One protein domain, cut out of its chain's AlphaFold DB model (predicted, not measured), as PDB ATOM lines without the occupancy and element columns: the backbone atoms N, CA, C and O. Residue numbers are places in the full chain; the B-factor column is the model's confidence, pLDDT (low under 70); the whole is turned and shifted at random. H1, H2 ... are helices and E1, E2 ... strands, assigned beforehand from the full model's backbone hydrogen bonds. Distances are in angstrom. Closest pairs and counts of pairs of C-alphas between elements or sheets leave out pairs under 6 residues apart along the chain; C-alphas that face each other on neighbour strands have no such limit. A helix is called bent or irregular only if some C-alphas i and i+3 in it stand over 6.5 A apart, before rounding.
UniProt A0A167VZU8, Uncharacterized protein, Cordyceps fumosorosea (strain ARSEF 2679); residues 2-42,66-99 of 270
ATOM      1  N   GLU A   2     -23.660   3.164   0.058       83.00
ATOM      2  CA  GLU A   2     -24.378   1.914  -0.267       83.00
ATOM      3  C   GLU A   2     -23.997   0.732   0.632       83.00
ATOM      4  O   GLU A   2     -24.874   0.108   1.214       83.00
ATOM      5  N   ALA A   3     -22.697   0.481   0.831       85.12
ATOM      6  CA  ALA A   3     -22.230  -0.575   1.734       85.12
ATOM      7  C   ALA A   3     -22.769  -0.405   3.169       85.12
ATOM      8  O   ALA A   3     -23.236  -1.365   3.772       85.12
ATOM      9  N   PHE A   4     -22.783   0.831   3.679       87.44
ATOM     10  CA  PHE A   4     -23.323   1.140   5.003       87.44
ATOM     11  C   PHE A   4     -24.833   0.886   5.083       87.44
ATOM     12  O   PHE A   4     -25.303   0.398   6.103       87.44
ATOM     13  N   LEU A   5     -25.601   1.202   4.036       87.56
ATOM     14  CA  LEU A   5     -27.052   0.974   4.006       87.56
ATOM     15  C   LEU A   5     -27.425  -0.499   3.810       87.56
ATOM     16  O   LEU A   5     -28.445  -0.934   4.332       87.56
ATOM     17  N   ASN A   6     -26.600  -1.257   3.091       89.25
ATOM     18  CA  ASN A   6     -26.809  -2.687   2.859       89.25
ATOM     19  C   ASN A   6     -26.356  -3.557   4.042       89.25
ATOM     20  O   ASN A   6     -26.672  -4.745   4.084       89.25
ATOM     21  N   SER A   7     -25.614  -2.988   4.992       89.81
ATOM     22  CA  SER A   7     -25.194  -3.697   6.195       89.81
ATOM     23  C   SER A   7     -26.362  -3.958   7.144       89.81
ATOM     24  O   SER A   7     -27.231  -3.112   7.362       89.81
ATOM     25  N   THR A   8     -26.334  -5.130   7.774       90.19
ATOM     26  CA  THR A   8     -27.244  -5.539   8.852       90.19
ATOM     27  C   THR A   8     -26.592  -5.447  10.235       90.19
ATOM     28  O   THR A   8     -27.235  -5.762  11.241       90.19
ATOM     29  N   GLY A   9     -25.331  -5.003  10.301       91.31
ATOM     30  CA  GLY A   9     -24.558  -4.874  11.532       91.31
ATOM     31  C   GLY A   9     -25.200  -3.904  12.521       91.31
ATOM     32  O   GLY A   9     -25.747  -2.864  12.138       91.31
ATOM     33  N   LYS A  10     -25.147  -4.245  13.813       94.06
ATOM     34  CA  LYS A  10     -25.671  -3.381  14.876       94.06
ATOM     35  C   LYS A  10     -24.812  -2.129  15.023       94.06
ATOM     36  O   LYS A  10     -23.585  -2.182  14.959       94.06
ATOM     37  N   LEU A  11     -25.488  -1.004  15.239       93.38
ATOM     38  CA  LEU A  11     -24.855   0.271  15.523       93.38
ATOM     39  C   LEU A  11     -24.660   0.409  17.031       93.38
ATOM     40  O   LEU A  11     -25.604   0.277  17.812       93.38
ATOM     41  N   THR A  12     -23.435   0.715  17.440       91.44
ATOM     42  CA  THR A  12     -23.089   1.012  18.829       91.44
ATOM     43  C   THR A  12     -22.705   2.463  18.995       91.44
ATOM     44  O   THR A  12     -22.130   3.098  18.113       91.44
ATOM     45  N   LYS A  13     -23.042   2.994  20.168       89.56
ATOM     46  CA  LYS A  13     -22.681   4.347  20.559       89.56
ATOM     47  C   LYS A  13     -21.176   4.416  20.770       89.56
ATOM     48  O   LYS A  13     -20.659   3.772  21.689       89.56
ATOM     49  N   ILE A  14     -20.504   5.260  19.999       85.31
ATOM     50  CA  ILE A  14     -19.060   5.499  20.108       85.31
ATOM     51  C   ILE A  14     -18.729   6.875  20.694       85.31
ATOM     52  O   ILE A  14     -17.661   7.039  21.272       85.31
ATOM     53  N   GLY A  15     -19.664   7.827  20.664       82.81
ATOM     54  CA  GLY A  15     -19.479   9.164  21.229       82.81
ATOM     55  C   GLY A  15     -20.804   9.864  21.513       82.81
ATOM     56  O   GLY A  15     -21.855   9.426  21.050       82.81
ATOM     57  N   GLN A  16     -20.763  10.931  22.304       83.25
ATOM     58  CA  GLN A  16     -21.885  11.848  22.502       83.25
ATOM     59  C   GLN A  16     -21.331  13.235  22.804       83.25
ATOM     60  O   GLN A  16     -20.491  13.374  23.694       83.25
ATOM     61  N   GLY A  17     -21.805  14.218  22.050       70.88
ATOM     62  CA  GLY A  17     -21.523  15.633  22.248       70.88
ATOM     63  C   GLY A  17     -22.789  16.393  22.625       70.88
ATOM     64  O   GLY A  17     -23.820  15.798  22.935       70.88
ATOM     65  N   PHE A  18     -22.705  17.721  22.586       65.81
ATOM     66  CA  PHE A  18     -23.820  18.601  22.937       65.81
ATOM     67  C   PHE A  18     -24.984  18.505  21.932       65.81
ATOM     68  O   PHE A  18     -26.142  18.443  22.326       65.81
ATOM     69  N   CYS A  19     -24.671  18.424  20.638       66.56
ATOM     70  CA  CYS A  19     -25.643  18.418  19.541       66.56
ATOM     71  C   CYS A  19     -26.065  17.012  19.071       66.56
ATOM     72  O   CYS A  19     -26.857  16.887  18.137       66.56
ATOM     73  N   GLY A  20     -25.550  15.931  19.667       79.31
ATOM     74  CA  GLY A  20     -25.927  14.591  19.223       79.31
ATOM     75  C   GLY A  20     -25.060  13.436  19.702       79.31
ATOM     76  O   GLY A  20     -23.954  13.601  20.223       79.31
ATOM     77  N   THR A  21     -25.560  12.233  19.435       86.88
ATOM     78  CA  THR A  21     -24.893  10.964  19.728       86.88
ATOM     79  C   THR A  21     -24.326  10.338  18.452       86.88
ATOM     80  O   THR A  21     -25.020  10.215  17.444       86.88
ATOM     81  N   VAL A  22     -23.068   9.893  18.502       89.38
ATOM     82  CA  VAL A  22     -22.357   9.271  17.373       89.38
ATOM     83  C   VAL A  22     -22.395   7.751  17.482       89.38
ATOM     84  O   VAL A  22     -22.041   7.177  18.520       89.38
ATOM     85  N   TRP A  23     -22.769   7.105  16.381       92.12
ATOM     86  CA  TRP A  23     -22.908   5.662  16.255       92.12
ATOM     87  C   TRP A  23     -22.054   5.112  15.113       92.12
ATOM     88  O   TRP A  23     -21.911   5.755  14.072       92.12
ATOM     89  N   ALA A  24     -21.521   3.908  15.301       91.38
ATOM     90  CA  ALA A  24     -20.769   3.166  14.292       91.38
ATOM     91  C   ALA A  24     -21.070   1.668  14.373       91.38
ATOM     92  O   ALA A  24     -21.602   1.187  15.374       91.38
ATOM     93  N   GLU A  25     -20.709   0.925  13.333       89.94
ATOM     94  CA  GLU A  25     -20.800  -0.537  13.340       89.94
ATOM     95  C   GLU A  25     -19.797  -1.150  14.330       89.94
ATOM     96  O   GLU A  25     -18.660  -0.672  14.451       89.94
ATOM     97  N   GLU A  26     -20.226  -2.192  15.057       80.81
ATOM     98  CA  GLU A  26     -19.388  -2.888  16.054       80.81
ATOM     99  C   GLU A  26     -18.103  -3.475  15.473       80.81
ATOM    100  O   GLU A  26     -17.099  -3.553  16.172       80.81
ATOM    101  N   ASP A  27     -18.120  -3.884  14.210       78.06
ATOM    102  CA  ASP A  27     -16.999  -4.527  13.526       78.06
ATOM    103  C   ASP A  27     -15.939  -3.541  13.010       78.06
ATOM    104  O   ASP A  27     -14.971  -3.954  12.375       78.06
ATOM    105  N   GLY A  28     -16.078  -2.244  13.305       73.00
ATOM    106  CA  GLY A  28     -15.062  -1.263  12.933       73.00
ATOM    107  C   GLY A  28     -15.279  -0.602  11.570       73.00
ATOM    108  O   GLY A  28     -14.314  -0.101  10.999       73.00
ATOM    109  N   GLY A  29     -16.517  -0.559  11.058       82.75
ATOM    110  CA  GLY A  29     -16.853   0.087   9.781       82.75
ATOM    111  C   GLY A  29     -16.327   1.527   9.624       82.75
ATOM    112  O   GLY A  29     -16.110   2.246  10.602       82.75
ATOM    113  N   THR A  30     -16.145   1.969   8.373       87.31
ATOM    114  CA  THR A  30     -15.511   3.256   7.999       87.31
ATOM    115  C   THR A  30     -16.451   4.462   8.027       87.31
ATOM    116  O   THR A  30     -16.059   5.568   7.656       87.31
ATOM    117  N   VAL A  31     -17.697   4.268   8.458       90.06
ATOM    118  CA  VAL A  31     -18.749   5.289   8.455       90.06
ATOM    119  C   VAL A  31     -19.318   5.448   9.857       90.06
ATOM    120  O   VAL A  31     -19.539   4.468  10.569       90.06
ATOM    121  N   VAL A  32     -19.589   6.696  10.228       91.50
ATOM    122  CA  VAL A  32     -20.329   7.063  11.437       91.50
ATOM    123  C   VAL A  32     -21.616   7.786  11.081       91.50
ATOM    124  O   VAL A  32     -21.701   8.480  10.066       91.50
ATOM    125  N   ILE A  33     -22.606   7.657  11.962       91.25
ATOM    126  CA  ILE A  33     -23.828   8.457  11.946       91.25
ATOM    127  C   ILE A  33     -23.970   9.215  13.271       91.25
ATOM    128  O   ILE A  33     -24.019   8.609  14.341       91.25
ATOM    129  N   LYS A  34     -24.022  10.547  13.207       89.69
ATOM    130  CA  LYS A  34     -24.291  11.440  14.343       89.69
ATOM    131  C   LYS A  34     -25.777  11.791  14.331       89.69
ATOM    132  O   LYS A  34     -26.222  12.538  13.464       89.69
ATOM    133  N   LEU A  35     -26.542  11.207  15.251       89.25
ATOM    134  CA  LEU A  35     -27.977  11.450  15.431       89.25
ATOM    135  C   LEU A  35     -28.184  12.686  16.313       89.25
ATOM    136  O   LEU A  35     -27.485  12.829  17.313       89.25
ATOM    137  N   ALA A  36     -29.135  13.556  15.972       85.06
ATOM    138  CA  ALA A  36     -29.528  14.677  16.831       85.06
ATOM    139  C   ALA A  36     -30.175  14.191  18.141       85.06
ATOM    140  O   ALA A  36     -31.097  13.377  18.102       85.06
ATOM    141  N   ASP A  37     -29.760  14.752  19.283       73.69
ATOM    142  CA  ASP A  37     -30.300  14.422  20.618       73.69
ATOM    143  C   ASP A  37     -31.483  15.337  21.038       73.69
ATOM    144  O   ASP A  37     -31.799  15.464  22.218       73.69
ATOM    145  N   GLY A  38     -32.172  15.966  20.076       59.50
ATOM    146  CA  GLY A  38     -33.378  16.784  20.303       59.50
ATOM    147  C   GLY A  38     -33.221  18.279  19.998       59.50
ATOM    148  O   GLY A  38     -34.223  18.961  19.778       59.50
ATOM    149  N   GLU A  39     -31.989  18.781  19.898       50.97
ATOM    150  CA  GLU A  39     -31.696  20.087  19.294       50.97
ATOM    151  C   GLU A  39     -31.455  19.916  17.785       50.97
ATOM    152  O   GLU A  39     -30.910  18.903  17.346       50.97
ATOM    153  N   LYS A  40     -31.923  20.870  16.970       51.25
ATOM    154  CA  LYS A  40     -31.753  20.820  15.507       51.25
ATOM    155  C   LYS A  40     -30.269  20.916  15.170       51.25
ATOM    156  O   LYS A  40     -29.595  21.798  15.700       51.25
ATOM    157  N   HIS A  41     -29.787  20.074  14.256       52.34
ATOM    158  CA  HIS A  41     -28.459  20.287  13.678       52.34
ATOM    159  C   HIS A  41     -28.496  21.594  12.888       52.34
ATOM    160  O   HIS A  41     -29.463  21.848  12.158       52.34
ATOM    161  N   ASP A  42     -27.479  22.447  13.030       49.16
ATOM    162  CA  ASP A  42     -27.411  23.635  12.186       49.16
ATOM    163  C   ASP A  42     -27.278  23.175  10.725       49.16
ATOM    164  O   ASP A  42     -26.367  22.433  10.344       49.16
ATOM    165  N   HIS A  66     -17.531  14.330   4.490       83.69
ATOM    166  CA  HIS A  66     -18.981  14.402   4.525       83.69
ATOM    167  C   HIS A  66     -19.548  13.426   3.492       83.69
ATOM    168  O   HIS A  66     -19.142  13.445   2.331       83.69
ATOM    169  N   ILE A  67     -20.473  12.562   3.916       85.25
ATOM    170  CA  ILE A  67     -21.121  11.595   3.025       85.25
ATOM    171  C   ILE A  67     -22.512  12.093   2.664       85.25
ATOM    172  O   ILE A  67     -22.847  12.188   1.487       85.25
ATOM    173  N   THR A  68     -23.346  12.360   3.669       85.06
ATOM    174  CA  THR A  68     -24.688  12.903   3.457       85.06
ATOM    175  C   THR A  68     -25.294  13.416   4.759       85.06
ATOM    176  O   THR A  68     -24.912  12.999   5.854       85.06
ATOM    177  N   PHE A  69     -26.309  14.264   4.623       84.81
ATOM    178  CA  PHE A  69     -27.184  14.685   5.707       84.81
ATOM    179  C   PHE A  69     -28.566  14.057   5.523       84.81
ATOM    180  O   PHE A  69     -29.211  14.230   4.484       84.81
ATOM    181  N   LEU A  70     -29.032  13.354   6.550       85.62
ATOM    182  CA  LEU A  70     -30.346  12.737   6.607       85.62
ATOM    183  C   LEU A  70     -31.303  13.679   7.331       85.62
ATOM    184  O   LEU A  70     -31.045  14.105   8.454       85.62
ATOM    185  N   ASN A  71     -32.428  13.981   6.691       81.06
ATOM    186  CA  ASN A  71     -33.542  14.649   7.352       81.06
ATOM    187  C   ASN A  71     -34.527  13.608   7.917       81.06
ATOM    188  O   ASN A  71     -34.383  12.404   7.700       81.06
ATOM    189  N   GLN A  72     -35.574  14.086   8.585       70.75
ATOM    190  CA  GLN A  72     -36.616  13.250   9.189       70.75
ATOM    191  C   GLN A  72     -37.462  12.455   8.175       70.75
ATOM    192  O   GLN A  72     -38.338  11.700   8.586       70.75
ATOM    193  N   THR A  73     -37.251  12.600   6.858       69.31
ATOM    194  CA  THR A  73     -38.097  11.944   5.849       69.31
ATOM    195  C   THR A  73     -37.785  10.443   5.796       69.31
ATOM    196  O   THR A  73     -36.696  10.050   5.368       69.31
ATOM    197  N   PRO A  74     -38.730   9.567   6.174       62.19
ATOM    198  CA  PRO A  74     -38.446   8.165   6.475       62.19
ATOM    199  C   PRO A  74     -38.295   7.253   5.248       62.19
ATOM    200  O   PRO A  74     -38.103   6.058   5.418       62.19
ATOM    201  N   ILE A  75     -38.399   7.751   4.011       64.50
ATOM    202  CA  ILE A  75     -38.692   6.875   2.859       64.50
ATOM    203  C   ILE A  75     -37.456   6.148   2.295       64.50
ATOM    204  O   ILE A  75     -37.608   5.044   1.783       64.50
ATOM    205  N   LEU A  76     -36.243   6.710   2.393       74.88
ATOM    206  CA  LEU A  76     -35.072   6.150   1.686       74.88
ATOM    207  C   LEU A  76     -34.000   5.517   2.584       74.88
ATOM    208  O   LEU A  76     -33.425   4.502   2.206       74.88
ATOM    209  N   PHE A  77     -33.717   6.084   3.761       86.75
ATOM    210  CA  PHE A  77     -32.543   5.689   4.562       86.75
ATOM    211  C   PHE A  77     -32.907   5.074   5.915       86.75
ATOM    212  O   PHE A  77     -32.342   4.059   6.322       86.75
ATOM    213  N   TRP A  78     -33.884   5.659   6.607       90.88
ATOM    214  CA  TRP A  78     -34.292   5.236   7.947       90.88
ATOM    215  C   TRP A  78     -34.754   3.774   8.069       90.88
ATOM    216  O   TRP A  78     -34.390   3.158   9.070       90.88
ATOM    217  N   PRO A  79     -35.442   3.153   7.087       91.75
ATOM    218  CA  PRO A  79     -35.835   1.746   7.181       91.75
ATOM    219  C   PRO A  79     -34.637   0.791   7.258       91.75
ATOM    220  O   PRO A  79     -34.747  -0.273   7.858       91.75
ATOM    221  N   ALA A  80     -33.487   1.183   6.696       91.25
ATOM    222  CA  ALA A  80     -32.244   0.420   6.785       91.25
ATOM    223  C   ALA A  80     -31.462   0.700   8.085       91.25
ATOM    224  O   ALA A  80     -30.733  -0.162   8.567       91.25
ATOM    225  N   ILE A  81     -31.605   1.895   8.669       92.56
ATOM    226  CA  ILE A  81     -30.819   2.342   9.834       92.56
ATOM    227  C   ILE A  81     -31.512   2.000  11.160       92.56
ATOM    228  O   ILE A  81     -30.866   1.474  12.066       92.56
ATOM    229  N   LEU A  82     -32.818   2.262  11.291       92.62
ATOM    230  CA  LEU A  82     -33.556   2.088  12.551       92.62
ATOM    231  C   LEU A  82     -33.454   0.666  13.134       92.62
ATOM    232  O   LEU A  82     -33.199   0.554  14.331       92.62
ATOM    233  N   PRO A  83     -33.542  -0.428  12.345       94.31
ATOM    234  CA  PRO A  83     -33.396  -1.787  12.881       94.31
ATOM    235  C   PRO A  83     -32.010  -2.097  13.473       94.31
ATOM    236  O   PRO A  83     -31.834  -3.100  14.178       94.31
ATOM    237  N   ARG A  84     -31.004  -1.268  13.167       94.00
ATOM    238  CA  ARG A  84     -29.619  -1.422  13.632       94.00
ATOM    239  C   ARG A  84     -29.337  -0.638  14.914       94.00
ATOM    240  O   ARG A  84     -28.368  -0.973  15.591       94.00
ATOM    241  N   LEU A  85     -30.171   0.344  15.259       93.38
ATOM    242  CA  LEU A  85     -30.106   1.105  16.512       93.38
ATOM    243  C   LEU A  85     -30.806   0.355  17.666       93.38
ATOM    244  O   LEU A  85     -31.545  -0.607  17.427       93.38
ATOM    245  N   PRO A  86     -30.589   0.765  18.932       92.19
ATOM    246  CA  PRO A  86     -31.393   0.291  20.055       92.19
ATOM    247  C   PRO A  86     -32.891   0.583  19.867       92.19
ATOM    248  O   PRO A  86     -33.281   1.480  19.121       92.19
ATOM    249  N   ALA A  87     -33.747  -0.162  20.566       90.00
ATOM    250  CA  ALA A  87     -35.189   0.065  20.511       90.00
ATOM    251  C   ALA A  87     -35.562   1.468  21.033       90.00
ATOM    252  O   ALA A  87     -34.979   1.941  22.009       90.00
ATOM    253  N   GLY A  88     -36.557   2.103  20.404       86.94
ATOM    254  CA  GLY A  88     -37.084   3.416  20.803       86.94
ATOM    255  C   GLY A  88     -36.514   4.616  20.040       86.94
ATOM    256  O   GLY A  88     -36.930   5.738  20.307       86.94
ATOM    257  N   PHE A  89     -35.598   4.404  19.092       88.31
ATOM    258  CA  PHE A  89     -35.150   5.461  18.183       88.31
ATOM    259  C   PHE A  89     -36.165   5.698  17.060       88.31
ATOM    260  O   PHE A  89     -36.713   4.754  16.490       88.31
ATOM    261  N   GLU A  90     -36.358   6.968  16.714       88.69
ATOM    262  CA  GLU A  90     -37.167   7.420  15.583       88.69
ATOM    263  C   GLU A  90     -36.288   8.139  14.552       88.69
ATOM    264  O   GLU A  90     -35.134   8.481  14.822       88.69
ATOM    265  N   ALA A  91     -36.827   8.364  13.352       89.50
ATOM    266  CA  ALA A  91     -36.140   9.147  12.333       89.50
ATOM    267  C   ALA A  91     -35.900  10.582  12.833       89.50
ATOM    268  O   ALA A  91     -36.837  11.283  13.214       89.50
ATOM    269  N   CYS A  92     -34.649  11.035  12.796       87.00
ATOM    270  CA  CYS A  92     -34.257  12.371  13.236       87.00
ATOM    271  C   CYS A  92     -33.406  13.080  12.174       87.00
ATOM    272  O   CYS A  92     -33.307  12.633  11.034       87.00
ATOM    273  N   GLU A  93     -32.838  14.234  12.509       87.06
ATOM    274  CA  GLU A  93     -31.749  14.786  11.706       87.06
ATOM    275  C   GLU A  93     -30.466  14.025  12.038       87.06
ATOM    276  O   GLU A  93     -30.160  13.793  13.211       87.06
ATOM    277  N   ALA A  94     -29.720  13.627  11.011       88.00
ATOM    278  CA  ALA A  94     -28.475  12.910  11.210       88.00
ATOM    279  C   ALA A  94     -27.417  13.262  10.174       88.00
ATOM    280  O   ALA A  94     -27.693  13.394   8.982       88.00
ATOM    281  N   LEU A  95     -26.179  13.342  10.639       87.06
ATOM    282  CA  LEU A  95     -25.010  13.526   9.800       87.06
ATOM    283  C   LEU A  95     -24.314  12.183   9.580       87.06
ATOM    284  O   LEU A  95     -23.980  11.493  10.543       87.06
ATOM    285  N   VAL A  96     -24.052  11.840   8.322       88.75
ATOM    286  CA  VAL A  96     -23.267  10.664   7.940       88.75
ATOM    287  C   VAL A  96     -21.918  11.127   7.403       88.75
ATOM    288  O   VAL A  96     -21.848  11.929   6.468       88.75
ATOM    289  N   SER A  97     -20.841  10.618   7.992       87.94
ATOM    290  CA  SER A  97     -19.471  10.996   7.636       87.94
ATOM    291  C   SER A  97     -18.501   9.828   7.775       87.94
ATOM    292  O   SER A  97     -18.842   8.763   8.301       87.94
ATOM    293  N   GLU A  98     -17.293  10.016   7.256       88.75
ATOM    294  CA  GLU A  98     -16.172   9.118   7.505       88.75
ATOM    295  C   GLU A  98     -15.901   8.979   9.009       88.75
ATOM    296  O   GLU A  98     -15.833   9.959   9.752       88.75
ATOM    297  N   ARG A  99     -15.692   7.740   9.452       89.06
ATOM    298  CA  ARG A  99     -15.219   7.450  10.801       89.06
ATOM    299  C   ARG A  99     -13.744   7.823  10.922       89.06
ATOM    300  O   ARG A  99     -12.914   7.271  10.205       89.06
TER     301      ARG A  99
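AT A GLANCE: This is residues 2 to 42 and 66 to 99 of the 270 residues of an uncharacterized protein of Cordyceps fumosorosea (strain ARSEF 2679) (UniProt A0A167VZU8). One strongly twisted sheet of five short strands makes the body, with two short helices, H1 and H2, at its border rather than squarely over it. The stretches on either side of H2, residues 71 to 77 and 85 to 93, lead from the edge strand E4 out to H2 and back into the sheet at E5. The printed part has 75 residues, with the order H1 E1 E2 E3 E4 H2 E5; the sheet runs E1 E2 E3 E5 E4, antiparallel throughout, and the class is mixed, helices and strands. The whole is compact, with a radius of gyration of the C-alphas of 11.2 A, and rounded, spanning 29 by 26 by 26 A.

HOW THE PARTS SIT: H1, residues 2 to 6, only grazes the sheet, with its residues 3 to 4. E1, residues 11 to 16, and E2, residues 21 to 25, form a hairpin at 146 degrees, with N 12 and O 24 2.8 A apart. E2 and E3, residues 31 to 35, form a second hairpin at 149 degrees, with N 23 and O 33 2.8 A apart; E1, E2 and E3 are a meander, each strand the antiparallel neighbour of the one before. E5, residues 94 to 98, is antiparallel to E3 at 158 degrees, with N 34 and O 95 2.8 A apart. On the other side of E5 is E4, residues 66 to 70, antiparallel at 163 degrees, with N 70 and O 94 2.8 A apart. E1 and E4 are the edge strands, and they are apart. From edge to edge the strands' lines turn by 100 degrees. H2, residues 78 to 84, is on the sheet at a height over the sheet of 7.3 A, over none of its strands; the local plane beneath it is fitted to 6 C-alphas, only just enough. Its closest C-alphas to E1 are those of Arg 84 and Leu 11, 5.4 A apart. H1 and H2 only just touch, with 3 pairs of C-alphas within 8 A, the closest being Leu 5 and Ala 80 at 5.9 A. In H1 every O i to N i+4 pair is within hydrogen-bond range; in H2 it is 1 of 3, beside 2 of 4 O i to N i+3 pairs.

IN THESE COORDINATES: H1 begins at C-alpha 2, (-24.378, 1.914, -0.267), and is 6.1 A long. E1 and E2 are each 13.8 A long, E3 13.1 A, E4 11.7 A and E5 13.4 A. H2, 9.9 A long, is only just irregular: C-alphas 80 and 83 are 6.6 A apart. E5 ends at C-alpha 98, (-16.172, 9.118, 7.505).

THE WHOLE: The two C-alphas farthest apart, those of Asp 27 and Asp 42, are 30.1 A apart. Residues 43 to 65 are not printed, and C-alphas 42 and 66 are 14.7 A apart across this cut, which falls in the link from E3 to E4. Of the links that are printed whole, none is long. The mean pLDDT of the printed part is 83.3; residues 18 to 19, 38 to 42 and 73 to 75 are under 70.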